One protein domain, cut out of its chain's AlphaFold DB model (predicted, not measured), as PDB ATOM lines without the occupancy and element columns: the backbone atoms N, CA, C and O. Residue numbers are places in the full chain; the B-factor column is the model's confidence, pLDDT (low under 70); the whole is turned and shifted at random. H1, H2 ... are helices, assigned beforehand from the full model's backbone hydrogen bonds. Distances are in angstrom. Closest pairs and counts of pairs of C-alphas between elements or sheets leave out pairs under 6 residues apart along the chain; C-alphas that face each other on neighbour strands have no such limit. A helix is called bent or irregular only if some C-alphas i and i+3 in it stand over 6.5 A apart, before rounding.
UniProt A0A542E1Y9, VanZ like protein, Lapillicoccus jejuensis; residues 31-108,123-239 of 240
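What this domain is: This is residues 31 to 108 and 123 to 239 of the 240 residues of the protein "VanZ like protein" of Lapillicoccus jejuensis (UniProt A0A542E1Y9). Four helical pieces, H1a, H3, H5b and H6, form a bundle, helices roughly side by side, with H5b in the middle and H7 crossing it. H2 covers H3 on the side away from H5b, short H4 packs on residues 198 to 202 of H6, and residues 231 to 239, of which 231 to 237 belong to H7, stick out at one end. The printed part has 195 residues with seven named helices, H1 to H7 in chain order, and no named strand; the class is all helix. It is compact, with a radius of gyration of the C-alphas of 17.6 A and spans of 53 by 43 by 32 A.

How they stand to each other: H1, residues 31 to 60, was assigned as one helix by its hydrogen bonds but is bent, with C-alphas 50 and 53 6.9 A apart; its arms H1a, residues 31 to 50, and H1b, residues 53 to 60, stand about perpendicular at 85 degrees. H2, residues 64 to 83, and H3, residues 88 to 105, form a hairpin at a shallow tilt of 25 degrees, their closest C-alphas being those of Leu 78 and Gly 91, 5.4 A apart. H4 is residues 123 to 128. H5, residues 140 to 170, is the hub and likewise one bent helix by its hydrogen bonds, with C-alphas 148 and 151 6.8 A apart; its arms H5a, residues 140 to 148, and H5b, residues 151 to 170, stand at a steep tilt of 42 degrees. H5b is itself irregular, with C-alphas 156 and 159 6.8 A apart. H5b touches H3, closest at the C-alphas of Phe 94 and Gly 163, 5.5 A, and touches H1a with residues 155 to 159 alone, closest at Leu 41 and Pro 159, C-alphas 7.3 A apart. H6, residues 178 to 203, and H7, residues 210 to 237, form a hairpin, closest at the C-alphas of Pro 189 and Thr 217, 4.9 A. H5b and H7 touch at a steep tilt of 48 degrees, the C-alphas of Ile 154 and Gly 219 being 3.9 A apart. H5a touches no helix. Every O i to N i+4 pair is within hydrogen-bond range in H1a, H1b, H2, H3, H5a and H7, against 1 of 2 in H4, 13 of 16 in H5b and 21 of 22 in H6.

Where its parts are: H1a starts at C-alpha 31, (-29.495, 25.275, 63.715), and H7 ends at C-alpha 237, (-40.457, 22.750, 71.774). From first to last C-alpha H7 measures 41.3 A, H6 37.6 A and H5b 29.9 A.

The domain as a whole: Residues 109 to 122 are not printed; C-alphas 108 and 123 are 18.2 A apart across the cut. The link H4 to H5 is long, with 11 residues. Mean pLDDT of the printed part is 71.0; 91 residues are under 70, among them 31 to 67 and 130 to 143.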
ATOM      1  N   ARG A  31     -30.674  24.647  64.307       50.44
ATOM      2  CA  ARG A  31     -29.495  25.275  63.715       50.44
ATOM      3  C   ARG A  31     -28.870  24.348  62.688       50.44
ATOM      4  O   ARG A  31     -28.434  24.832  61.651       50.44
ATOM      5  N   SER A  32     -28.865  23.040  62.935       48.81
ATOM      6  CA  SER A  32     -28.330  22.061  62.000       48.81
ATOM      7  C   SER A  32     -29.121  22.052  60.699       48.81
ATOM      8  O   SER A  32     -28.470  22.035  59.674       48.81
ATOM      9  N   LEU A  33     -30.452  22.206  60.689       51.09
ATOM     10  CA  LEU A  33     -31.245  22.360  59.453       51.09
ATOM     11  C   LEU A  33     -30.901  23.625  58.647       51.09
ATOM     12  O   LEU A  33     -30.873  23.574  57.419       51.09
ATOM     13  N   LEU A  34     -30.602  24.747  59.313       53.31
ATOM     14  CA  LEU A  34     -30.120  25.969  58.653       53.31
ATOM     15  C   LEU A  34     -28.714  25.781  58.072       53.31
ATOM     16  O   LEU A  34     -28.472  26.145  56.923       53.31
ATOM     17  N   TRP A  35     -27.808  25.163  58.834       47.88
ATOM     18  CA  TRP A  35     -26.481  24.779  58.351       47.88
ATOM     19  C   TRP A  35     -26.569  23.754  57.225       47.88
ATOM     20  O   TRP A  35     -25.804  23.833  56.278       47.88
ATOM     21  N   PHE A  36     -27.538  22.846  57.273       50.97
ATOM     22  CA  PHE A  36     -27.761  21.827  56.261       50.97
ATOM     23  C   PHE A  36     -28.324  22.422  54.978       50.97
ATOM     24  O   PHE A  36     -27.846  22.100  53.902       50.97
ATOM     25  N   GLY A  37     -29.292  23.338  55.079       53.69
ATOM     26  CA  GLY A  37     -29.782  24.112  53.944       53.69
ATOM     27  C   GLY A  37     -28.670  24.949  53.317       53.69
ATOM     28  O   GLY A  37     -28.554  24.985  52.099       53.69
ATOM     29  N   ALA A  38     -27.798  25.547  54.135       52.97
ATOM     30  CA  ALA A  38     -26.622  26.266  53.659       52.97
ATOM     31  C   ALA A  38     -25.584  25.332  53.011       52.97
ATOM     32  O   ALA A  38     -25.060  25.661  51.958       52.97
ATOM     33  N   VAL A  39     -25.316  24.154  53.578       49.50
ATOM     34  CA  VAL A  39     -24.358  23.169  53.045       49.50
ATOM     35  C   VAL A  39     -24.900  22.469  51.802       49.50
ATOM     36  O   VAL A  39     -24.139  22.229  50.877       49.50
ATOM     37  N   ALA A  40     -26.199  22.187  51.725       51.41
ATOM     38  CA  ALA A  40     -26.857  21.652  50.538       51.41
ATOM     39  C   ALA A  40     -26.940  22.707  49.430       51.41
ATOM     40  O   ALA A  40     -26.706  22.381  48.273       51.41
ATOM     41  N   LEU A  41     -27.186  23.976  49.779       57.22
ATOM     42  CA  LEU A  41     -27.066  25.105  48.858       57.22
ATOM     43  C   LEU A  41     -25.629  25.225  48.348       57.22
ATOM     44  O   LEU A  41     -25.430  25.293  47.146       57.22
ATOM     45  N   VAL A  42     -24.629  25.191  49.228       51.56
ATOM     46  CA  VAL A  42     -23.205  25.237  48.858       51.56
ATOM     47  C   VAL A  42     -22.814  24.010  48.035       51.56
ATOM     48  O   VAL A  42     -22.118  24.152  47.045       51.56
ATOM     49  N   GLY A  43     -23.293  22.816  48.376       50.88
ATOM     50  CA  GLY A  43     -23.052  21.577  47.638       50.88
ATOM     51  C   GLY A  43     -23.705  21.588  46.259       50.88
ATOM     52  O   GLY A  43     -23.075  21.186  45.287       50.88
ATOM     53  N   ALA A  44     -24.920  22.130  46.144       51.78
ATOM     54  CA  ALA A  44     -25.576  22.385  44.867       51.78
ATOM     55  C   ALA A  44     -24.796  23.429  44.060       51.78
ATOM     56  O   ALA A  44     -24.473  23.174  42.907       51.78
ATOM     57  N   VAL A  45     -24.406  24.551  44.675       51.53
ATOM     58  CA  VAL A  45     -23.555  25.594  44.078       51.53
ATOM     59  C   VAL A  45     -22.225  25.013  43.605       51.53
ATOM     60  O   VAL A  45     -21.787  25.368  42.523       51.53
ATOM     61  N   VAL A  46     -21.595  24.110  44.359       49.09
ATOM     62  CA  VAL A  46     -20.309  23.476  44.027       49.09
ATOM     63  C   VAL A  46     -20.467  22.415  42.932       49.09
ATOM     64  O   VAL A  46     -19.669  22.386  42.000       49.09
ATOM     65  N   ALA A  47     -21.526  21.601  42.969       50.78
ATOM     66  CA  ALA A  47     -21.868  20.672  41.886       50.78
ATOM     67  C   ALA A  47     -22.189  21.418  40.581       50.78
ATOM     68  O   ALA A  47     -21.792  21.001  39.493       50.78
ATOM     69  N   ILE A  48     -22.846  22.572  40.698       49.88
ATOM     70  CA  ILE A  48     -23.041  23.540  39.622       49.88
ATOM     71  C   ILE A  48     -21.695  24.165  39.217       49.88
ATOM     72  O   ILE A  48     -21.453  24.346  38.025       49.88
ATOM     73  N   ALA A  49     -20.801  24.467  40.165       43.12
ATOM     74  CA  ALA A  49     -19.501  25.109  39.947       43.12
ATOM     75  C   ALA A  49     -18.480  24.215  39.229       43.12
ATOM     76  O   ALA A  49     -17.643  24.746  38.499       43.12
ATOM     77  N   GLY A  50     -18.607  22.885  39.316       46.94
ATOM     78  CA  GLY A  50     -17.876  21.939  38.457       46.94
ATOM     79  C   GLY A  50     -18.184  22.122  36.960       46.94
ATOM     80  O   GLY A  50     -17.309  21.960  36.117       46.94
ATOM     81  N   ARG A  51     -19.398  22.587  36.614       49.78
ATOM     82  CA  ARG A  51     -19.738  23.155  35.285       49.78
ATOM     83  C   ARG A  51     -19.548  24.683  35.223       49.78
ATOM     84  O   ARG A  51     -19.579  25.291  34.151       49.78
ATOM     85  N   GLY A  52     -19.367  25.315  36.375       44.72
ATOM     86  CA  GLY A  52     -19.572  26.734  36.616       44.72
ATOM     87  C   GLY A  52     -18.410  27.648  36.272       44.72
ATOM     88  O   GLY A  52     -18.681  28.806  36.008       44.72
ATOM     89  N   SER A  53     -17.160  27.184  36.187       47.34
ATOM     90  CA  SER A  53     -16.063  28.034  35.683       47.34
ATOM     91  C   SER A  53     -16.282  28.418  34.213       47.34
ATOM     92  O   SER A  53     -16.122  29.577  33.831       47.34
ATOM     93  N   SER A  54     -16.765  27.467  33.406       54.25
ATOM     94  CA  SER A  54     -17.144  27.711  32.012       54.25
ATOM     95  C   SER A  54     -18.386  28.598  31.898       54.25
ATOM     96  O   SER A  54     -18.435  29.483  31.047       54.25
ATOM     97  N   ASN A  55     -19.352  28.436  32.803       55.28
ATOM     98  CA  ASN A  55     -20.533  29.293  32.877       55.28
ATOM     99  C   ASN A  55     -20.220  30.693  33.425       55.28
ATOM    100  O   ASN A  55     -20.874  31.634  33.000       55.28
ATOM    101  N   LEU A  56     -19.203  30.856  34.282       52.41
ATOM    102  CA  LEU A  56     -18.725  32.144  34.808       52.41
ATOM    103  C   LEU A  56     -18.208  33.004  33.673       52.41
ATOM    104  O   LEU A  56     -18.679  34.114  33.442       52.41
ATOM    105  N   LEU A  57     -17.275  32.434  32.916       56.66
ATOM    106  CA  LEU A  57     -16.677  33.085  31.764       56.66
ATOM    107  C   LEU A  57     -17.714  33.335  30.662       56.66
ATOM    108  O   LEU A  57     -17.660  34.376  30.019       56.66
ATOM    109  N   ARG A  58     -18.699  32.442  30.476       61.16
ATOM    110  CA  ARG A  58     -19.811  32.648  29.526       61.16
ATOM    111  C   ARG A  58     -20.828  33.681  29.992       61.16
ATOM    112  O   ARG A  58     -21.352  34.399  29.157       61.16
ATOM    113  N   PHE A  59     -21.115  33.764  31.287       60.34
ATOM    114  CA  PHE A  59     -22.008  34.772  31.847       60.34
ATOM    115  C   PHE A  59     -21.376  36.159  31.713       60.34
ATOM    116  O   PHE A  59     -21.990  37.060  31.155       60.34
ATOM    117  N   PHE A  60     -20.111  36.325  32.102       61.50
ATOM    118  CA  PHE A  60     -19.399  37.589  31.879       61.50
ATOM    119  C   PHE A  60     -19.063  37.857  30.404       61.50
ATOM    120  O   PHE A  60     -18.905  39.013  30.024       61.50
ATOM    121  N   GLY A  61     -18.988  36.814  29.573       59.88
ATOM    122  CA  GLY A  61     -18.845  36.911  28.118       59.88
ATOM    123  C   GLY A  61     -20.166  37.022  27.347       59.88
ATOM    124  O   GLY A  61     -20.135  37.080  26.121       59.88
ATOM    125  N   SER A  62     -21.313  37.020  28.034       62.16
ATOM    126  CA  SER A  62     -22.628  37.209  27.415       62.16
ATOM    127  C   SER A  62     -22.877  38.685  27.096       62.16
ATOM    128  O   SER A  62     -22.068  39.545  27.450       62.16
ATOM    129  N   ASP A  63     -23.978  38.991  26.396       65.50
ATOM    130  CA  ASP A  63     -24.328  40.375  26.067       65.50
ATOM    131  C   ASP A  63     -24.307  41.229  27.355       65.50
ATOM    132  O   ASP A  63     -25.065  40.946  28.295       65.50
ATOM    133  N   PRO A  64     -23.465  42.278  27.431       68.00
ATOM    134  CA  PRO A  64     -23.324  43.097  28.632       68.00
ATOM    135  C   PRO A  64     -24.650  43.725  29.083       68.00
ATOM    136  O   PRO A  64     -24.806  44.045  30.262       68.00
ATOM    137  N   ARG A  65     -25.636  43.860  28.184       69.12
ATOM    138  CA  ARG A  65     -26.993  44.317  28.514       69.12
ATOM    139  C   ARG A  65     -27.743  43.317  29.390       69.12
ATOM    140  O   ARG A  65     -28.459  43.740  30.293       69.12
ATOM    141  N   VAL A  66     -27.568  42.015  29.158       64.62
ATOM    142  CA  VAL A  66     -28.185  40.951  29.966       64.62
ATOM    143  C   VAL A  66     -27.563  40.930  31.354       64.62
ATOM    144  O   VAL A  66     -28.284  40.947  32.350       64.62
ATOM    145  N   VAL A  67     -26.230  40.977  31.429       65.81
ATOM    146  CA  VAL A  67     -25.507  41.041  32.708       65.81
ATOM    147  C   VAL A  67     -25.946  42.268  33.506       65.81
ATOM    148  O   VAL A  67     -26.292  42.152  34.683       65.81
ATOM    149  N   LEU A  68     -26.015  43.436  32.859       70.94
ATOM    150  CA  LEU A  68     -26.494  44.664  33.484       70.94
ATOM    151  C   LEU A  68     -27.946  44.536  33.960       70.94
ATOM    152  O   LEU A  68     -28.241  44.931  35.083       70.94
ATOM    153  N   ALA A  69     -28.844  43.963  33.155       67.75
ATOM    154  CA  ALA A  69     -30.241  43.768  33.537       67.75
ATOM    155  C   ALA A  69     -30.384  42.858  34.769       67.75
ATOM    156  O   ALA A  69     -31.149  43.182  35.678       67.75
ATOM    157  N   VAL A  70     -29.612  41.769  34.844       65.06
ATOM    158  CA  VAL A  70     -29.586  40.866  36.008       65.06
ATOM    159  C   VAL A  70     -29.062  41.586  37.249       65.06
ATOM    160  O   VAL A  70     -29.666  41.483  38.316       65.06
ATOM    161  N   LEU A  71     -27.976  42.354  37.120       67.62
ATOM    162  CA  LEU A  71     -27.422  43.133  38.229       67.62
ATOM    163  C   LEU A  71     -28.401  44.213  38.708       67.62
ATOM    164  O   LEU A  71     -28.612  44.352  39.910       67.62
ATOM    165  N   VAL A  72     -29.045  44.936  37.788       71.06
ATOM    166  CA  VAL A  72     -30.074  45.938  38.112       71.06
ATOM    167  C   VAL A  72     -31.263  45.281  38.802       71.06
ATOM    168  O   VAL A  72     -31.730  45.803  39.810       71.06
ATOM    169  N   ALA A  73     -31.726  44.124  38.325       66.69
ATOM    170  CA  ALA A  73     -32.797  43.375  38.971       66.69
ATOM    171  C   ALA A  73     -32.395  42.924  40.383       66.69
ATOM    172  O   ALA A  73     -33.163  43.119  41.323       66.69
ATOM    173  N   ALA A  74     -31.179  42.401  40.565       64.12
ATOM    174  CA  ALA A  74     -30.660  42.009  41.873       64.12
ATOM    175  C   ALA A  74     -30.567  43.207  42.836       64.12
ATOM    176  O   ALA A  74     -30.990  43.108  43.988       64.12
ATOM    177  N   VAL A  75     -30.088  44.362  42.365       68.62
ATOM    178  CA  VAL A  75     -30.038  45.601  43.156       68.62
ATOM    179  C   VAL A  75     -31.443  46.111  43.474       68.62
ATOM    180  O   VAL A  75     -31.715  46.438  44.625       68.62
ATOM    181  N   ALA A  76     -32.360  46.141  42.506       68.62
ATOM    182  CA  ALA A  76     -33.745  46.566  42.715       68.62
ATOM    183  C   ALA A  76     -34.466  45.670  43.731       68.62
ATOM    184  O   ALA A  76     -35.184  46.168  44.598       68.62
ATOM    185  N   VAL A  77     -34.211  44.361  43.679       64.38
ATOM    186  CA  VAL A  77     -34.648  43.395  44.687       64.38
ATOM    187  C   VAL A  77     -34.066  43.770  46.051       64.38
ATOM    188  O   VAL A  77     -34.827  44.001  46.984       64.38
ATOM    189  N   LEU A  78     -32.748  43.939  46.185       63.25
ATOM    190  CA  LEU A  78     -32.120  44.323  47.460       63.25
ATOM    191  C   LEU A  78     -32.661  45.654  48.022       63.25
ATOM    192  O   LEU A  78     -32.910  45.768  49.226       63.25
ATOM    193  N   LEU A  79     -32.899  46.649  47.164       67.81
ATOM    194  CA  LEU A  79     -33.489  47.936  47.542       67.81
ATOM    195  C   LEU A  79     -34.958  47.791  47.961       67.81
ATOM    196  O   LEU A  79     -35.364  48.355  48.979       67.81
ATOM    197  N   GLY A  80     -35.740  46.985  47.242       66.25
ATOM    198  CA  GLY A  80     -37.109  46.635  47.621       66.25
ATOM    199  C   GLY A  80     -37.168  45.942  48.985       66.25
ATOM    200  O   GLY A  80     -38.058  46.222  49.788       66.25
ATOM    201  N   PHE A  81     -36.173  45.110  49.302       63.66
ATOM    202  CA  PHE A  81     -36.053  44.439  50.600       63.66
ATOM    203  C   PHE A  81     -35.748  45.417  51.728       63.66
ATOM    204  O   PHE A  81     -36.356  45.338  52.800       63.66
ATOM    205  N   ARG A  82     -34.845  46.370  51.475       67.44
ATOM    206  CA  ARG A  82     -34.549  47.463  52.404       67.44
ATOM    207  C   ARG A  82     -35.808  48.290  52.678       67.44
ATOM    208  O   ARG A  82     -36.126  48.541  53.839       67.44
ATOM    209  N   ALA A  83     -36.549  48.649  51.628       68.38
ATOM    210  CA  ALA A  83     -37.793  49.413  51.724       68.38
ATOM    211  C   ALA A  83     -38.917  48.643  52.443       68.38
ATOM    212  O   ALA A  83     -39.763  49.241  53.106       68.38
ATOM    213  N   ALA A  84     -38.914  47.310  52.367       64.88
ATOM    214  CA  ALA A  84     -39.859  46.454  53.080       64.88
ATOM    215  C   ALA A  84     -39.557  46.301  54.586       64.88
ATOM    216  O   ALA A  84     -40.332  45.646  55.284       64.88
ATOM    217  N   GLY A  85     -38.468  46.896  55.090       70.44
ATOM    218  CA  GLY A  85     -38.046  46.786  56.489       70.44
ATOM    219  C   GLY A  85     -37.361  45.459  56.828       70.44
ATOM    220  O   GLY A  85     -37.262  45.115  58.002       70.44
ATOM    221  N   SER A  86     -36.904  44.705  55.821       71.12
ATOM    222  CA  SER A  86     -36.205  43.433  56.021       71.12
ATOM    223  C   SER A  86     -34.744  43.642  56.444       71.12
ATOM    224  O   SER A  86     -34.140  44.682  56.164       71.12
ATOM    225  N   THR A  87     -34.149  42.649  57.111       76.25
ATOM    226  CA  THR A  87     -32.731  42.696  57.493       76.25
ATOM    227  C   THR A  87     -31.817  42.461  56.287       76.25
ATOM    228  O   THR A  87     -32.151  41.717  55.363       76.25
ATOM    229  N   TRP A  88     -30.615  43.047  56.316       69.94
ATOM    230  CA  TRP A  88     -29.600  42.854  55.271       69.94
ATOM    231  C   TRP A  88     -29.283  41.380  55.014       69.94
ATOM    232  O   TRP A  88     -29.152  40.984  53.863       69.94
ATOM    233  N   ALA A  89     -29.239  40.551  56.059       69.62
ATOM    234  CA  ALA A  89     -29.001  39.117  55.924       69.62
ATOM    235  C   ALA A  89     -30.057  38.417  55.046       69.62
ATOM    236  O   ALA A  89     -29.710  37.578  54.219       69.62
ATOM    237  N   ARG A  90     -31.340  38.789  55.171       69.19
ATOM    238  CA  ARG A  90     -32.428  38.220  54.352       69.19
ATOM    239  C   ARG A  90     -32.386  38.727  52.917       69.19
ATOM    240  O   ARG A  90     -32.603  37.946  51.993       69.19
ATOM    241  N   GLY A  91     -32.067  40.010  52.737       67.25
ATOM    242  CA  GLY A  91     -31.812  40.593  51.419       67.25
ATOM    243  C   GLY A  91     -30.675  39.884  50.694       67.25
ATOM    244  O   GLY A  91     -30.858  39.444  49.564       67.25
ATOM    245  N   LEU A  92     -29.539  39.697  51.365       71.94
ATOM    246  CA  LEU A  92     -28.377  38.999  50.814       71.94
ATOM    247  C   LEU A  92     -28.676  37.530  50.501       71.94
ATOM    248  O   LEU A  92     -28.283  37.065  49.438       71.94
ATOM    249  N   TRP A  93     -29.407  36.819  51.367       70.94
ATOM    250  CA  TRP A  93     -29.833  35.442  51.091       70.94
ATOM    251  C   TRP A  93     -30.668  35.360  49.813       70.94
ATOM    252  O   TRP A  93     -30.364  34.580  48.913       70.94
ATOM    253  N   PHE A  94     -31.715  36.180  49.716       69.00
ATOM    254  CA  PHE A  94     -32.607  36.150  48.564       69.00
ATOM    255  C   PHE A  94     -31.913  36.620  47.286       69.00
ATOM    256  O   PHE A  94     -32.025  35.962  46.257       69.00
ATOM    257  N   GLY A  95     -31.154  37.717  47.359       69.06
ATOM    258  CA  GLY A  95     -30.326  38.192  46.255       69.06
ATOM    259  C   GLY A  95     -29.338  37.119  45.798       69.06
ATOM    260  O   GLY A  95     -29.229  36.867  44.605       69.06
ATOM    261  N   GLY A  96     -28.703  36.413  46.737       71.00
ATOM    262  CA  GLY A  96     -27.842  35.265  46.459       71.00
ATOM    263  C   GLY A  96     -28.574  34.115  45.765       71.00
ATOM    264  O   GLY A  96     -28.047  33.566  44.804       71.00
ATOM    265  N   CYS A  97     -29.806  33.791  46.177       71.50
ATOM    266  CA  CYS A  97     -30.632  32.775  45.514       71.50
ATOM    267  C   CYS A  97     -30.993  33.177  44.077       71.50
ATOM    268  O   CYS A  97     -30.861  32.368  43.167       71.50
ATOM    269  N   VAL A  98     -31.418  34.425  43.860       70.38
ATOM    270  CA  VAL A  98     -31.751  34.945  42.521       70.38
ATOM    271  C   VAL A  98     -30.519  34.951  41.624       70.38
ATOM    272  O   VAL A  98     -30.595  34.511  40.480       70.38
ATOM    273  N   LEU A  99     -29.378  35.407  42.145       69.12
ATOM    274  CA  LEU A  99     -28.113  35.384  41.421       69.12
ATOM    275  C   LEU A  99     -27.693  33.956  41.093       69.12
ATOM    276  O   LEU A  99     -27.284  33.720  39.968       69.12
ATOM    277  N   LEU A 100     -27.841  33.006  42.020       70.81
ATOM    278  CA  LEU A 100     -27.553  31.594  41.777       70.81
ATOM    279  C   LEU A 100     -28.482  30.984  40.722       70.81
ATOM    280  O   LEU A 100     -28.022  30.225  39.879       70.81
ATOM    281  N   ILE A 101     -29.772  31.315  40.740       74.19
ATOM    282  CA  ILE A 101     -30.718  30.865  39.715       74.19
ATOM    283  C   ILE A 101     -30.331  31.455  38.358       74.19
ATOM    284  O   ILE A 101     -30.217  30.727  37.376       74.19
ATOM    285  N   GLY A 102     -30.083  32.764  38.286       67.81
ATOM    286  CA  GLY A 102     -29.614  33.399  37.055       67.81
ATOM    287  C   GLY A 102     -28.302  32.777  36.575       67.81
ATOM    288  O   GLY A 102     -28.154  32.442  35.407       67.81
ATOM    289  N   TRP A 103     -27.381  32.521  37.495       66.62
ATOM    290  CA  TRP A 103     -26.101  31.879  37.232       66.62
ATOM    291  C   TRP A 103     -26.226  30.515  36.562       66.62
ATOM    292  O   TRP A 103     -25.497  30.199  35.624       66.62
ATOM    293  N   THR A 104     -27.111  29.673  37.089       67.81
ATOM    294  CA  THR A 104     -27.268  28.286  36.653       67.81
ATOM    295  C   THR A 104     -28.081  28.175  35.378       67.81
ATOM    296  O   THR A 104     -27.855  27.249  34.602       67.81
ATOM    297  N   THR A 105     -29.013  29.105  35.163       69.69
ATOM    298  CA  THR A 105     -30.004  29.020  34.084       69.69
ATOM    299  C   THR A 105     -29.686  29.908  32.884       69.69
ATOM    300  O   THR A 105     -30.103  29.590  31.773       69.69
ATOM    301  N   LEU A 106     -28.924  30.992  33.048       66.75
ATOM    302  CA  LEU A 106     -28.599  31.913  31.954       66.75
ATOM    303  C   LEU A 106     -27.432  31.505  31.014       66.75
ATOM    304  O   LEU A 106     -27.305  32.165  29.979       66.75
ATOM    305  N   PRO A 107     -26.599  30.459  31.236       57.78
ATOM    306  CA  PRO A 107     -25.511  30.149  30.307       57.78
ATOM    307  C   PRO A 107     -25.775  28.919  29.416       57.78
ATOM    308  O   PRO A 107     -25.664  27.779  29.856       57.78
ATOM    309  N   SER A 108     -25.984  29.156  28.115       49.53
ATOM    310  CA  SER A 108     -25.008  28.802  27.066       49.53
ATOM    311  C   SER A 108     -25.455  29.334  25.692       49.53
ATOM    312  O   SER A 108     -26.163  28.657  24.949       49.53
ATOM    313  N   LEU A 123     -41.620  30.403  20.988       73.50
ATOM    314  CA  LEU A 123     -42.503  30.408  22.166       73.50
ATOM    315  C   LEU A 123     -43.763  29.550  21.988       73.50
ATOM    316  O   LEU A 123     -44.295  29.035  22.963       73.50
ATOM    317  N   VAL A 124     -44.256  29.409  20.756       78.44
ATOM    318  CA  VAL A 124     -45.419  28.559  20.464       78.44
ATOM    319  C   VAL A 124     -45.005  27.091  20.536       78.44
ATOM    320  O   VAL A 124     -45.667  26.319  21.211       78.44
ATOM    321  N   SER A 125     -43.863  26.733  19.946       73.19
ATOM    322  CA  SER A 125     -43.261  25.398  19.998       73.19
ATOM    323  C   SER A 125     -43.007  24.950  21.434       73.19
ATOM    324  O   SER A 125     -43.280  23.808  21.767       73.19
ATOM    325  N   CYS A 126     -42.559  25.863  22.296       73.38
ATOM    326  CA  CYS A 126     -42.401  25.614  23.725       73.38
ATOM    327  C   CYS A 126     -43.679  25.133  24.426       73.38
ATOM    328  O   CYS A 126     -43.617  24.361  25.377       73.38
ATOM    329  N   VAL A 127     -44.839  25.637  24.005       76.50
ATOM    330  CA  VAL A 127     -46.132  25.317  24.624       76.50
ATOM    331  C   VAL A 127     -46.807  24.149  23.907       76.50
ATOM    332  O   VAL A 127     -47.478  23.351  24.555       76.50
ATOM    333  N   ASP A 128     -46.636  24.046  22.592       78.44
ATOM    334  CA  ASP A 128     -47.316  23.065  21.744       78.44
ATOM    335  C   ASP A 128     -46.661  21.675  21.797       78.44
ATOM    336  O   ASP A 128     -47.331  20.654  21.636       78.44
ATOM    337  N   ASP A 129     -45.360  21.616  22.097       73.38
ATOM    338  CA  ASP A 129     -44.622  20.362  22.192       73.38
ATOM    339  C   ASP A 129     -44.978  19.591  23.477       73.38
ATOM    340  O   ASP A 129     -44.384  19.755  24.547       73.38
ATOM    341  N   ARG A 130     -45.994  18.726  23.363       63.78
ATOM    342  CA  ARG A 130     -46.510  17.878  24.450       63.78
ATOM    343  C   ARG A 130     -45.459  16.962  25.072       63.78
ATOM    344  O   ARG A 130     -45.632  16.587  26.233       63.78
ATOM    345  N   GLU A 131     -44.397  16.613  24.352       65.38
ATOM    346  CA  GLU A 131     -43.330  15.753  24.880       65.38
ATOM    347  C   GLU A 131     -42.512  16.465  25.969       65.38
ATOM    348  O   GLU A 131     -41.934  15.811  26.834       65.38
ATOM    349  N   HIS A 132     -42.552  17.802  26.009       68.31
ATOM    350  CA  HIS A 132     -41.862  18.624  27.009       68.31
ATOM    351  C   HIS A 132     -42.720  18.949  28.247       68.31
ATOM    352  O   HIS A 132     -42.245  19.594  29.185       68.31
ATOM    353  N   TRP A 133     -43.985  18.507  28.278       67.81
ATOM    354  CA  TRP A 133     -44.891  18.690  29.422       67.81
ATOM    355  C   TRP A 133     -44.891  17.509  30.392       67.81
ATOM    356  O   TRP A 133     -45.158  17.694  31.580       67.81
ATOM    357  N   LEU A 134     -44.646  16.293  29.899       64.19
ATOM    358  CA  LEU A 134     -44.775  15.065  30.678       64.19
ATOM    359  C   LEU A 134     -43.567  14.158  30.428       64.19
ATOM    360  O   LEU A 134     -43.272  13.870  29.271       64.19
ATOM    361  N   PRO A 135     -42.906  13.639  31.481       58.53
ATOM    362  CA  PRO A 135     -41.889  12.620  31.284       58.53
ATOM    363  C   PRO A 135     -42.540  11.394  30.606       58.53
ATOM    364  O   PRO A 135     -43.609  10.950  31.045       58.53
ATOM    365  N   PRO A 136     -41.948  10.844  29.531       54.84
ATOM    366  CA  PRO A 136     -42.547   9.783  28.727       54.84
ATOM    367  C   PRO A 136     -42.646   8.461  29.508       54.84
ATOM    368  O   PRO A 136     -41.731   7.635  29.500       54.84
ATOM    369  N   GLY A 137     -43.788   8.247  30.174       57.84
ATOM    370  CA  GLY A 137     -44.162   7.009  30.875       57.84
ATOM    371  C   GLY A 137     -43.177   6.553  31.965       57.84
ATOM    372  O   GLY A 137     -42.143   7.157  32.192       57.84
ATOM    373  N   LEU A 138     -43.447   5.435  32.648       56.31
ATOM    374  CA  LEU A 138     -42.505   4.800  33.599       56.31
ATOM    375  C   LEU A 138     -41.360   4.055  32.878       56.31
ATOM    376  O   LEU A 138     -40.962   2.955  33.259       56.31
ATOM    377  N   SER A 139     -40.856   4.617  31.780       63.75
ATOM    378  CA  SER A 139     -39.714   4.068  31.057       63.75
ATOM    379  C   SER A 139     -38.410   4.410  31.794       63.75
ATOM    380  O   SER A 139     -38.329   5.390  32.535       63.75
ATOM    381  N   ARG A 140     -37.338   3.628  31.587       57.59
ATOM    382  CA  ARG A 140     -36.009   3.956  32.152       57.59
ATOM    383  C   ARG A 140     -35.510   5.342  31.712       57.59
ATOM    384  O   ARG A 140     -34.762   5.969  32.453       57.59
ATOM    385  N   VAL A 141     -35.966   5.822  30.551       60.28
ATOM    386  CA  VAL A 141     -35.663   7.157  30.010       60.28
ATOM    387  C   VAL A 141     -36.291   8.259  30.872       60.28
ATOM    388  O   VAL A 141     -35.616   9.228  31.220       60.28
ATOM    389  N   ALA A 142     -37.530   8.067  31.328       66.25
ATOM    390  CA  ALA A 142     -38.190   9.003  32.234       66.25
ATOM    391  C   ALA A 142     -37.514   9.077  33.612       66.25
ATOM    392  O   ALA A 142     -37.403  10.157  34.187       66.25
ATOM    393  N   ALA A 143     -37.010   7.950  34.132       67.50
ATOM    394  CA  ALA A 143     -36.261   7.944  35.388       67.50
ATOM    395  C   ALA A 143     -34.950   8.742  35.275       67.50
ATOM    396  O   ALA A 143     -34.621   9.507  36.181       67.50
ATOM    397  N   SER A 144     -34.226   8.613  34.154       71.94
ATOM    398  CA  SER A 144     -33.031   9.429  33.919       71.94
ATOM    399  C   SER A 144     -33.356  10.919  33.808       71.94
ATOM    400  O   SER A 144     -32.690  11.700  34.479       71.94
ATOM    401  N   GLN A 145     -34.402  11.306  33.067       71.06
ATOM    402  CA  GLN A 145     -34.814  12.713  32.923       71.06
ATOM    403  C   GLN A 145     -35.249  13.333  34.255       71.06
ATOM    404  O   GLN A 145     -34.862  14.453  34.591       71.06
ATOM    405  N   LEU A 146     -35.988  12.580  35.075       73.06
ATOM    406  CA  LEU A 146     -36.394  13.032  36.403       73.06
ATOM    407  C   LEU A 146     -35.178  13.369  37.285       73.06
ATOM    408  O   LEU A 146     -35.178  14.376  37.992       73.06
ATOM    409  N   VAL A 147     -34.130  12.545  37.233       71.62
ATOM    410  CA  VAL A 147     -32.912  12.738  38.034       71.62
ATOM    411  C   VAL A 147     -31.993  13.808  37.448       71.62
ATOM    412  O   VAL A 147     -31.389  14.559  38.212       71.62
ATOM    413  N   SER A 148     -31.871  13.902  36.122       74.88
ATOM    414  CA  SER A 148     -30.922  14.817  35.480       74.88
ATOM    415  C   SER A 148     -31.453  16.233  35.262       74.88
ATOM    416  O   SER A 148     -30.640  17.149  35.149       74.88
ATOM    417  N   GLU A 149     -32.774  16.423  35.197       75.81
ATOM    418  CA  GLU A 149     -33.396  17.704  34.820       75.81
ATOM    419  C   GLU A 149     -34.394  18.183  35.884       75.81
ATOM    420  O   GLU A 149     -34.239  19.270  36.443       75.81
ATOM    421  N   PHE A 150     -35.350  17.334  36.271       81.19
ATOM    422  CA  PHE A 150     -36.444  17.732  37.166       81.19
ATOM    423  C   PHE A 150     -35.996  17.992  38.619       81.19
ATOM    424  O   PHE A 150     -36.284  19.038  39.204       81.19
ATOM    425  N   LEU A 151     -35.271  17.042  39.218       80.25
ATOM    426  CA  LEU A 151     -34.785  17.127  40.602       80.25
ATOM    427  C   LEU A 151     -33.808  18.297  40.838       80.25
ATOM    428  O   LEU A 151     -33.975  19.000  41.841       80.25
ATOM    429  N   PRO A 152     -32.824  18.558  39.955       81.12
ATOM    430  CA  PRO A 152     -31.956  19.726  40.076       81.12
ATOM    431  C   PRO A 152     -32.719  21.053  40.063       81.12
ATOM    432  O   PRO A 152     -32.416  21.927  40.874       81.12
ATOM    433  N   ASN A 153     -33.738  21.184  39.210       85.38
ATOM    434  CA  ASN A 153     -34.580  22.379  39.122       85.38
ATOM    435  C   ASN A 153     -35.397  22.607  40.409       85.38
ATOM    436  O   ASN A 153     -35.396  23.706  40.971       85.38
ATOM    437  N   ILE A 154     -35.974  21.540  40.979       85.25
ATOM    438  CA  ILE A 154     -36.590  21.591  42.318       85.25
ATOM    439  C   ILE A 154     -35.577  22.072  43.360       85.25
ATOM    440  O   ILE A 154     -35.845  23.023  44.101       85.25
ATOM    441  N   ALA A 155     -34.415  21.419  43.431       83.50
ATOM    442  CA  ALA A 155     -33.397  21.712  44.433       83.50
ATOM    443  C   ALA A 155     -32.894  23.160  44.334       83.50
ATOM    444  O   ALA A 155     -32.690  23.811  45.358       83.50
ATOM    445  N   LEU A 156     -32.763  23.681  43.112       84.06
ATOM    446  CA  LEU A 156     -32.344  25.050  42.837       84.06
ATOM    447  C   LEU A 156     -33.348  26.093  43.361       84.06
ATOM    448  O   LEU A 156     -32.940  27.149  43.842       84.06
ATOM    449  N   PHE A 157     -34.651  25.800  43.308       89.12
ATOM    450  CA  PHE A 157     -35.704  26.734  43.726       89.12
ATOM    451  C   PHE A 157     -36.154  26.582  45.190       89.12
ATOM    452  O   PHE A 157     -36.782  27.496  45.732       89.12
ATOM    453  N   VAL A 158     -35.800  25.494  45.883       87.56
ATOM    454  CA  VAL A 158     -36.058  25.334  47.332       87.56
ATOM    455  C   VAL A 158     -35.541  26.523  48.171       87.56
ATOM    456  O   VAL A 158     -36.323  27.089  48.944       87.56
ATOM    457  N   PRO A 159     -34.285  26.984  48.016       82.94
ATOM    458  CA  PRO A 159     -33.755  28.139  48.748       82.94
ATOM    459  C   PRO A 159     -34.540  29.437  48.511       82.94
ATOM    460  O   PRO A 159     -34.714  30.233  49.441       82.94
ATOM    461  N   LEU A 160     -35.051  29.630  47.287       85.19
ATOM    462  CA  LEU A 160     -35.906  30.764  46.936       85.19
ATOM    463  C   LEU A 160     -37.206  30.724  47.746       85.19
ATOM    464  O   LEU A 160     -37.588  31.731  48.340       85.19
ATOM    465  N   GLY A 161     -37.848  29.557  47.832       88.75
ATOM    466  CA  GLY A 161     -39.052  29.332  48.637       88.75
ATOM    467  C   GLY A 161     -38.876  29.648  50.121       88.75
ATOM    468  O   GLY A 161     -39.689  30.358  50.721       88.75
ATOM    469  N   VAL A 162     -37.770  29.171  50.701       84.56
ATOM    470  CA  VAL A 162     -37.374  29.478  52.085       84.56
ATOM    471  C   VAL A 162     -37.209  30.990  52.263       84.56
ATOM    472  O   VAL A 162     -37.802  31.576  53.172       84.56
ATOM    473  N   GLY A 163     -36.456  31.636  51.368       80.56
ATOM    474  CA  GLY A 163     -36.227  33.080  51.394       80.56
ATOM    475  C   GLY A 163     -37.526  33.883  51.304       80.56
ATOM    476  O   GLY A 163     -37.740  34.788  52.108       80.56
ATOM    477  N   LEU A 164     -38.430  33.513  50.391       83.88
ATOM    478  CA  LEU A 164     -39.743  34.146  50.240       83.88
ATOM    479  C   LEU A 164     -40.554  34.086  51.530       83.88
ATOM    480  O   LEU A 164     -41.104  35.099  51.965       83.88
ATOM    481  N   LEU A 165     -40.612  32.925  52.179       83.62
ATOM    482  CA  LEU A 165     -41.375  32.800  53.412       83.62
ATOM    483  C   LEU A 165     -40.731  33.568  54.579       83.62
ATOM    484  O   LEU A 165     -41.462  34.199  55.343       83.62
ATOM    485  N   LEU A 166     -39.396  33.595  54.685       78.44
ATOM    486  CA  LEU A 166     -38.687  34.425  55.673       78.44
ATOM    487  C   LEU A 166     -38.981  35.920  55.508       78.44
ATOM    488  O   LEU A 166     -38.920  36.678  56.474       78.44
ATOM    489  N   LEU A 167     -39.296  36.375  54.299       74.94
ATOM    490  CA  LEU A 167     -39.673  37.770  54.065       74.94
ATOM    491  C   LEU A 167     -41.099  38.054  54.493       74.94
ATOM    492  O   LEU A 167     -41.396  39.104  55.063       74.94
ATOM    493  N   LEU A 168     -41.982  37.100  54.225       76.81
ATOM    494  CA  LEU A 168     -43.378  37.204  54.607       76.81
ATOM    495  C   LEU A 168     -43.566  37.055  56.120       76.81
ATOM    496  O   LEU A 168     -44.536  37.590  56.645       76.81
ATOM    497  N   SER A 169     -42.668  36.376  56.837       70.94
ATOM    498  CA  SER A 169     -42.803  36.172  58.284       70.94
ATOM    499  C   SER A 169     -42.491  37.426  59.117       70.94
ATOM    500  O   SER A 169     -43.177  37.669  60.106       70.94
ATOM    501  N   ASP A 170     -41.544  38.282  58.706       60.03
ATOM    502  CA  ASP A 170     -41.149  39.469  59.498       60.03
ATOM    503  C   ASP A 170     -42.244  40.533  59.583       60.03
ATOM    504  O   ASP A 170     -42.459  41.154  60.626       60.03
ATOM    505  N   ARG A 171     -42.979  40.733  58.484       51.53
ATOM    506  CA  ARG A 171     -44.063  41.724  58.422       51.53
ATOM    507  C   ARG A 171     -45.367  41.214  59.038       51.53
ATOM    508  O   ARG A 171     -46.281  41.997  59.281       51.53
ATOM    509  N   TYR A 172     -45.450  39.910  59.305       45.41
ATOM    510  CA  TYR A 172     -46.640  39.234  59.796       45.41
ATOM    511  C   TYR A 172     -46.297  38.403  61.043       45.41
ATOM    512  O   TYR A 172     -46.372  37.183  61.028       45.41
ATOM    513  N   ARG A 173     -46.043  39.076  62.178       48.91
ATOM    514  CA  ARG A 173     -46.058  38.493  63.549       48.91
ATOM    515  C   ARG A 173     -47.394  37.831  63.951       48.91
ATOM    516  O   ARG A 173     -47.611  37.497  65.111       48.91
ATOM    517  N   ARG A 174     -48.335  37.695  63.021       50.56
ATOM    518  CA  ARG A 174     -49.630  37.039  63.198       50.56
ATOM    519  C   ARG A 174     -49.651  35.818  62.294       50.56
ATOM    520  O   ARG A 174     -49.069  35.914  61.214       50.56
ATOM    521  N   PRO A 175     -50.334  34.725  62.692       47.53
ATOM    522  CA  PRO A 175     -50.454  33.520  61.878       47.53
ATOM    523  C   PRO A 175     -50.742  33.949  60.449       47.53
ATOM    524  O   PRO A 175     -51.746  34.628  60.200       47.53
ATOM    525  N   LEU A 176     -49.771  33.692  59.563       52.34
ATOM    526  CA  LEU A 176     -49.771  34.188  58.195       52.34
ATOM    527  C   LEU A 176     -51.179  34.001  57.636       52.34
ATOM    528  O   LEU A 176     -51.770  32.934  57.815       52.34
ATOM    529  N   ARG A 177     -51.743  35.015  56.964       59.47
ATOM    530  CA  ARG A 177     -52.963  34.814  56.170       59.47
ATOM    531  C   ARG A 177     -52.619  33.766  55.109       59.47
ATOM    532  O   ARG A 177     -52.166  34.118  54.026       59.47
ATOM    533  N   ARG A 178     -52.818  32.490  55.458       64.75
ATOM    534  CA  ARG A 178     -52.236  31.278  54.853       64.75
ATOM    535  C   ARG A 178     -52.368  31.279  53.330       64.75
ATOM    536  O   ARG A 178     -51.452  30.887  52.621       64.75
ATOM    537  N   LYS A 179     -53.480  31.839  52.845       69.81
ATOM    538  CA  LYS A 179     -53.805  32.013  51.425       69.81
ATOM    539  C   LYS A 179     -52.872  32.978  50.676       69.81
ATOM    540  O   LYS A 179     -52.448  32.658  49.577       69.81
ATOM    541  N   ARG A 180     -52.535  34.143  51.249       74.69
ATOM    542  CA  ARG A 180     -51.662  35.135  50.587       74.69
ATOM    543  C   ARG A 180     -50.225  34.634  50.486       74.69
ATOM    544  O   ARG A 180     -49.592  34.822  49.459       74.69
ATOM    545  N   SER A 181     -49.739  33.961  51.525       78.38
ATOM    546  CA  SER A 181     -48.383  33.411  51.531       78.38
ATOM    547  C   SER A 181     -48.235  32.243  50.568       78.38
ATOM    548  O   SER A 181     -47.244  32.182  49.853       78.38
ATOM    549  N   LEU A 182     -49.247  31.371  50.482       83.38
ATOM    550  CA  LEU A 182     -49.273  30.307  49.481       83.38
ATOM    551  C   LEU A 182     -49.275  30.883  48.058       83.38
ATOM    552  O   LEU A 182     -48.504  30.432  47.223       83.38
ATOM    553  N   ALA A 183     -50.085  31.917  47.800       85.56
ATOM    554  CA  ALA A 183     -50.112  32.573  46.495       85.56
ATOM    555  C   ALA A 183     -48.737  33.140  46.112       85.56
ATOM    556  O   ALA A 183     -48.296  32.936  44.990       85.56
ATOM    557  N   VAL A 184     -48.021  33.787  47.039       86.12
ATOM    558  CA  VAL A 184     -46.658  34.285  46.777       86.12
ATOM    559  C   VAL A 184     -45.667  33.141  46.538       86.12
ATOM    560  O   VAL A 184     -44.863  33.230  45.613       86.12
ATOM    561  N   LEU A 185     -45.746  32.061  47.325       88.94
ATOM    562  CA  LEU A 185     -44.888  30.878  47.176       88.94
ATOM    563  C   LEU A 185     -45.110  30.125  45.860       88.94
ATOM    564  O   LEU A 185     -44.210  29.422  45.422       88.94
ATOM    565  N   VAL A 186     -46.277  30.267  45.231       91.25
ATOM    566  CA  VAL A 186     -46.551  29.696  43.906       91.25
ATOM    567  C   VAL A 186     -46.177  30.689  42.808       91.25
ATOM    568  O   VAL A 186     -45.391  30.370  41.920       91.25
ATOM    569  N   LEU A 187     -46.710  31.912  42.877       87.88
ATOM    570  CA  LEU A 187     -46.614  32.884  41.790       87.88
ATOM    571  C   LEU A 187     -45.185  33.374  41.562       87.88
ATOM    572  O   LEU A 187     -44.785  33.515  40.413       87.88
ATOM    573  N   VAL A 188     -44.405  33.636  42.616       87.50
ATOM    574  CA  VAL A 188     -43.053  34.185  42.430       87.50
ATOM    575  C   VAL A 188     -42.110  33.160  41.782       87.50
ATOM    576  O   VAL A 188     -41.503  33.510  40.768       87.50
ATOM    577  N   PRO A 189     -41.999  31.908  42.269       89.38
ATOM    578  CA  PRO A 189     -41.223  30.868  41.589       89.38
ATOM    579  C   PRO A 189     -41.686  30.602  40.155       89.38
ATOM    580  O   PRO A 189     -40.854  30.553  39.253       89.38
ATOM    581  N   MET A 190     -43.001  30.520  39.930       89.38
ATOM    582  CA  MET A 190     -43.576  30.288  38.604       89.38
ATOM    583  C   MET A 190     -43.222  31.408  37.625       89.38
ATOM    584  O   MET A 190     -42.674  31.134  36.565       89.38
ATOM    585  N   LEU A 191     -43.473  32.672  37.985       84.75
ATOM    586  CA  LEU A 191     -43.156  33.820  37.128       84.75
ATOM    587  C   LEU A 191     -41.652  33.938  36.870       84.75
ATOM    588  O   LEU A 191     -41.248  34.257  35.754       84.75
ATOM    589  N   THR A 192     -40.830  33.644  37.882       85.00
ATOM    590  CA  THR A 192     -39.368  33.616  37.738       85.00
ATOM    591  C   THR A 192     -38.955  32.548  36.731       85.00
ATOM    592  O   THR A 192     -38.172  32.830  35.828       85.00
ATOM    593  N   SER A 193     -39.524  31.345  36.822       89.56
ATOM    594  CA  SER A 193     -39.227  30.278  35.872       89.56
ATOM    595  C   SER A 193     -39.749  30.573  34.469       89.56
ATOM    596  O   SER A 193     -39.033  30.333  33.507       89.56
ATOM    597  N   CYS A 194     -40.948  31.143  34.322       84.31
ATOM    598  CA  CYS A 194     -41.455  31.567  33.016       84.31
ATOM    599  C   CYS A 194     -40.536  32.608  32.368       84.31
ATOM    600  O   CYS A 194     -40.300  32.542  31.164       84.31
ATOM    601  N   ALA A 195     -40.003  33.554  33.147       83.19
ATOM    602  CA  ALA A 195     -39.054  34.540  32.643       83.19
ATOM    603  C   ALA A 195     -37.749  33.886  32.160       83.19
ATOM    604  O   ALA A 195     -37.238  34.261  31.107       83.19
ATOM    605  N   ILE A 196     -37.249  32.883  32.891       84.38
ATOM    606  CA  ILE A 196     -36.057  32.109  32.517       84.38
ATOM    607  C   ILE A 196     -36.292  31.329  31.221       84.38
ATOM    608  O   ILE A 196     -35.516  31.485  30.282       84.38
ATOM    609  N   GLU A 197     -37.378  30.558  31.132       85.19
ATOM    610  CA  GLU A 197     -37.714  29.778  29.932       85.19
ATOM    611  C   GLU A 197     -37.944  30.683  28.716       85.19
ATOM    612  O   GLU A 197     -37.458  30.406  27.623       85.19
ATOM    613  N   THR A 198     -38.624  31.819  28.911       81.31
ATOM    614  CA  THR A 198     -38.825  32.822  27.853       81.31
ATOM    615  C   THR A 198     -37.491  33.391  27.385       81.31
ATOM    616  O   THR A 198     -37.264  33.532  26.185       81.31
ATOM    617  N   TYR A 199     -36.588  33.705  28.316       79.38
ATOM    618  CA  TYR A 199     -35.253  34.174  27.968       79.38
ATOM    619  C   TYR A 199     -34.480  33.109  27.181       79.38
ATOM    620  O   TYR A 199     -33.911  33.411  26.134       79.38
ATOM    621  N   GLN A 200     -34.491  31.860  27.645       77.44
ATOM    622  CA  GLN A 200     -33.809  30.766  26.963       77.44
ATOM    623  C   GLN A 200     -34.370  30.544  25.552       77.44
ATOM    624  O   GLN A 200     -33.583  30.465  24.610       77.44
ATOM    625  N   ALA A 201     -35.695  30.560  25.390       78.31
ATOM    626  CA  ALA A 201     -36.360  30.404  24.097       78.31
ATOM    627  C   ALA A 201     -36.018  31.519  23.092       78.31
ATOM    628  O   ALA A 201     -35.972  31.275  21.888       78.31
ATOM    629  N   LEU A 202     -35.838  32.753  23.574       76.00
ATOM    630  CA  LEU A 202     -35.668  33.938  22.726       76.00
ATOM    631  C   LEU A 202     -34.212  34.334  22.482       76.00
ATOM    632  O   LEU A 202     -33.939  35.050  21.520       76.00
ATOM    633  N   PHE A 203     -33.297  33.946  23.370       72.44
ATOM    634  CA  PHE A 203     -31.922  34.457  23.366       72.44
ATOM    635  C   PHE A 203     -30.853  33.363  23.416       72.44
ATOM    636  O   PHE A 203     -29.654  33.673  23.410       72.44
ATOM    637  N   THR A 204     -31.257  32.091  23.447       72.06
ATOM    638  CA  THR A 204     -30.338  30.950  23.457       72.06
ATOM    639  C   THR A 204     -30.765  29.876  22.456       72.06
ATOM    640  O   THR A 204     -31.846  29.927  21.881       72.06
ATOM    641  N   THR A 205     -29.908  28.874  22.255       69.81
ATOM    642  CA  THR A 205     -30.229  27.683  21.453       69.81
ATOM    643  C   THR A 205     -30.951  26.602  22.260       69.81
ATOM    644  O   THR A 205     -31.133  25.497  21.753       69.81
ATOM    645  N   ARG A 206     -31.287  26.856  23.534       72.69
ATOM    646  CA  ARG A 206     -32.037  25.890  24.337       72.69
ATOM    647  C   ARG A 206     -33.495  25.855  23.905       72.69
ATOM    648  O   ARG A 206     -34.122  26.890  23.697       72.69
ATOM    649  N   VAL A 207     -34.022  24.637  23.845       71.56
ATOM    650  CA  VAL A 207     -35.460  24.394  23.814       71.56
ATOM    651  C   VAL A 207     -35.984  24.671  25.213       71.56
ATOM    652  O   VAL A 207     -35.414  24.173  26.184       71.56
ATOM    653  N   CYS A 208     -37.012  25.508  25.311       80.62
ATOM    654  CA  CYS A 208     -37.632  25.772  26.596       80.62
ATOM    655  C   CYS A 208     -38.586  24.634  26.966       80.62
ATOM    656  O   CYS A 208     -39.183  24.005  26.088       80.62
ATOM    657  N   ALA A 209     -38.714  24.366  28.260       84.06
ATOM    658  CA  ALA A 209     -39.383  23.177  28.760       84.06
ATOM    659  C   ALA A 209     -40.418  23.556  29.838       84.06
ATOM    660  O   ALA A 209     -40.057  23.955  30.945       84.06
ATOM    661  N   PRO A 210     -41.732  23.416  29.574       85.75
ATOM    662  CA  PRO A 210     -42.773  23.684  30.572       85.75
ATOM    663  C   PRO A 210     -42.612  22.864  31.859       85.75
ATOM    664  O   PRO A 210     -42.963  23.331  32.946       85.75
ATOM    665  N   ILE A 211     -42.042  21.660  31.755       86.06
ATOM    666  CA  ILE A 211     -41.700  20.825  32.908       86.06
ATOM    667  C   ILE A 211     -40.693  21.501  33.857       86.06
ATOM    668  O   ILE A 211     -40.810  21.326  35.071       86.06
ATOM    669  N   ASP A 212     -39.792  22.348  33.352       87.62
ATOM    670  CA  ASP A 212     -38.848  23.111  34.177       87.62
ATOM    671  C   ASP A 212     -39.576  24.199  34.974       87.62
ATOM    672  O   ASP A 212     -39.306  24.381  36.163       87.62
ATOM    673  N   VAL A 213     -40.601  24.834  34.387       90.19
ATOM    674  CA  VAL A 213     -41.508  25.744  35.116       90.19
ATOM    675  C   VAL A 213     -42.196  25.027  36.265       90.19
ATOM    676  O   VAL A 213     -42.256  25.561  37.380       90.19
ATOM    677  N   MET A 214     -42.687  23.810  36.033       90.75
ATOM    678  CA  MET A 214     -43.315  23.012  37.085       90.75
ATOM    679  C   MET A 214     -42.314  22.613  38.171       90.75
ATOM    680  O   MET A 214     -42.617  22.781  39.352       90.75
ATOM    681  N   ALA A 215     -41.124  22.144  37.790       90.38
ATOM    682  CA  ALA A 215     -40.062  21.735  38.706       90.38
ATOM    683  C   ALA A 215     -39.613  22.894  39.608       90.38
ATOM    684  O   ALA A 215     -39.604  22.778  40.835       90.38
ATOM    685  N   ASN A 216     -39.331  24.049  39.009       93.06
ATOM    686  CA  ASN A 216     -38.920  25.262  39.707       93.06
ATOM    687  C   ASN A 216     -40.026  25.778  40.641       93.06
ATOM    688  O   ASN A 216     -39.777  26.127  41.800       93.06
ATOM    689  N   THR A 217     -41.280  25.763  40.179       94.19
ATOM    690  CA  THR A 217     -42.431  26.138  41.014       94.19
ATOM    691  C   THR A 217     -42.593  25.186  42.196       94.19
ATOM    692  O   THR A 217     -42.761  25.636  43.332       94.19
ATOM    693  N   ALA A 218     -42.485  23.874  41.960       92.75
ATOM    694  CA  ALA A 218     -42.540  22.858  43.003       92.75
ATOM    695  C   ALA A 218     -41.413  23.046  44.027       92.75
ATOM    696  O   ALA A 218     -41.682  23.017  45.227       92.75
ATOM    697  N   GLY A 219     -40.186  23.325  43.579       91.19
ATOM    698  CA  GLY A 219     -39.056  23.664  44.445       91.19
ATOM    699  C   GLY A 219     -39.352  24.847  45.363       91.19
ATOM    700  O   GLY A 219     -39.215  24.736  46.581       91.19
ATOM    701  N   GLY A 220     -39.850  25.954  44.807       91.94
ATOM    702  CA  GLY A 220     -40.209  27.138  45.588       91.94
ATOM    703  C   GLY A 220     -41.315  26.879  46.620       91.94
ATOM    704  O   GLY A 220     -41.212  27.311  47.772       91.94
ATOM    705  N   VAL A 221     -42.346  26.112  46.259       93.31
ATOM    706  CA  VAL A 221     -43.409  25.726  47.201       93.31
ATOM    707  C   VAL A 221     -42.864  24.811  48.300       93.31
ATOM    708  O   VAL A 221     -43.104  25.071  49.482       93.31
ATOM    709  N   LEU A 222     -42.105  23.773  47.935       89.44
ATOM    710  CA  LEU A 222     -41.506  22.824  48.877       89.44
ATOM    711  C   LEU A 222     -40.590  23.530  49.876       89.44
ATOM    712  O   LEU A 222     -40.719  23.300  51.076       89.44
ATOM    713  N   GLY A 223     -39.729  24.436  49.413       87.06
ATOM    714  CA  GLY A 223     -38.857  25.214  50.292       87.06
ATOM    715  C   GLY A 223     -39.628  26.046  51.315       87.06
ATOM    716  O   GLY A 223     -39.296  26.040  52.501       87.06
ATOM    717  N   GLY A 224     -40.712  26.700  50.891       87.81
ATOM    718  CA  GLY A 224     -41.596  27.420  51.807       87.81
ATOM    719  C   GLY A 224     -42.256  26.493  52.834       87.81
ATOM    720  O   GLY A 224     -42.223  26.772  54.032       87.81
ATOM    721  N   LEU A 225     -42.826  25.368  52.392       86.50
ATOM    722  CA  LEU A 225     -43.490  24.403  53.279       86.50
ATOM    723  C   LEU A 225     -42.527  23.761  54.284       86.50
ATOM    724  O   LEU A 225     -42.892  23.604  55.450       86.50
ATOM    725  N   LEU A 226     -41.300  23.442  53.863       85.56
ATOM    726  CA  LEU A 226     -40.257  22.926  54.745       85.56
ATOM    727  C   LEU A 226     -39.982  23.902  55.887       85.56
ATOM    728  O   LEU A 226     -40.003  23.503  57.048       85.56
ATOM    729  N   LEU A 227     -39.814  25.191  55.583       84.12
ATOM    730  CA  LEU A 227     -39.597  26.198  56.616       84.12
ATOM    731  C   LEU A 227     -40.806  26.335  57.561       84.12
ATOM    732  O   LEU A 227     -40.600  26.459  58.765       84.12
ATOM    733  N   VAL A 228     -42.049  26.257  57.066       84.31
ATOM    734  CA  VAL A 228     -43.237  26.207  57.949       84.31
ATOM    735  C   VAL A 228     -43.147  25.028  58.916       84.31
ATOM    736  O   VAL A 228     -43.372  25.208  60.111       84.31
ATOM    737  N   GLY A 229     -42.815  23.838  58.408       80.12
ATOM    738  CA  GLY A 229     -42.666  22.632  59.222       80.12
ATOM    739  C   GLY A 229     -41.591  22.791  60.296       80.12
ATOM    740  O   GLY A 229     -41.846  22.483  61.457       80.12
ATOM    741  N   VAL A 230     -40.432  23.349  59.931       80.56
ATOM    742  CA  VAL A 230     -39.352  23.648  60.883       80.56
ATOM    743  C   VAL A 230     -39.844  24.595  61.970       80.56
ATOM    744  O   VAL A 230     -39.758  24.254  63.143       80.56
ATOM    745  N   LEU A 231     -40.419  25.744  61.606       81.50
ATOM    746  CA  LEU A 231     -40.893  26.732  62.581       81.50
ATOM    747  C   LEU A 231     -41.952  26.154  63.533       81.50
ATOM    748  O   LEU A 231     -41.897  26.420  64.729       81.50
ATOM    749  N   ALA A 232     -42.866  25.322  63.027       80.25
ATOM    750  CA  ALA A 232     -43.891  24.679  63.845       80.25
ATOM    751  C   ALA A 232     -43.299  23.727  64.901       80.25
ATOM    752  O   ALA A 232     -43.779  23.698  66.033       80.25
ATOM    753  N   VAL A 233     -42.245  22.978  64.554       77.69
ATOM    754  CA  VAL A 233     -41.530  22.112  65.508       77.69
ATOM    755  C   VAL A 233     -40.849  22.952  66.590       77.69
ATOM    756  O   VAL A 233     -40.988  22.647  67.771       77.69
ATOM    757  N   LEU A 234     -40.190  24.051  66.209       78.50
ATOM    758  CA  LEU A 234     -39.513  24.937  67.166       78.50
ATOM    759  C   LEU A 234     -40.482  25.590  68.147       78.50
ATOM    760  O   LEU A 234     -40.183  25.699  69.335       78.50
ATOM    761  N   GLU A 235     -41.647  26.023  67.666       78.31
ATOM    762  CA  GLU A 235     -42.686  26.590  68.525       78.31
ATOM    763  C   GLU A 235     -43.258  25.561  69.505       78.31
ATOM    764  O   GLU A 235     -43.579  25.927  70.635       78.31
ATOM    765  N   ALA A 236     -43.384  24.294  69.095       76.12
ATOM    766  CA  ALA A 236     -43.843  23.223  69.974       76.12
ATOM    767  C   ALA A 236     -42.832  22.940  71.097       76.12
ATOM    768  O   ALA A 236     -43.240  22.789  72.245       76.12
ATOM    769  N   GLU A 237     -41.530  22.947  70.787       75.06
ATOM    770  CA  GLU A 237     -40.457  22.750  71.774       75.06
ATOM    771  C   GLU A 237     -40.389  23.869  72.822       75.06
ATOM    772  O   GLU A 237     -40.109  23.593  73.977       75.06
ATOM    773  N   HIS A 238     -40.679  25.126  72.465       78.94
ATOM    774  CA  HIS A 238     -40.641  26.240  73.430       78.94
ATOM    775  C   HIS A 238     -41.838  26.271  74.393       78.94
ATOM    776  O   HIS A 238     -41.846  27.067  75.332       78.94
ATOM    777  N   ARG A 239     -42.885  25.482  74.125       82.62
ATOM    778  CA  ARG A 239     -44.110  25.438  74.939       82.62
ATOM    779  C   ARG A 239     -44.160  24.255  75.908       82.62
ATOM    780  O   ARG A 239     -45.050  24.262  76.756       82.62
TER     781      ARG A 239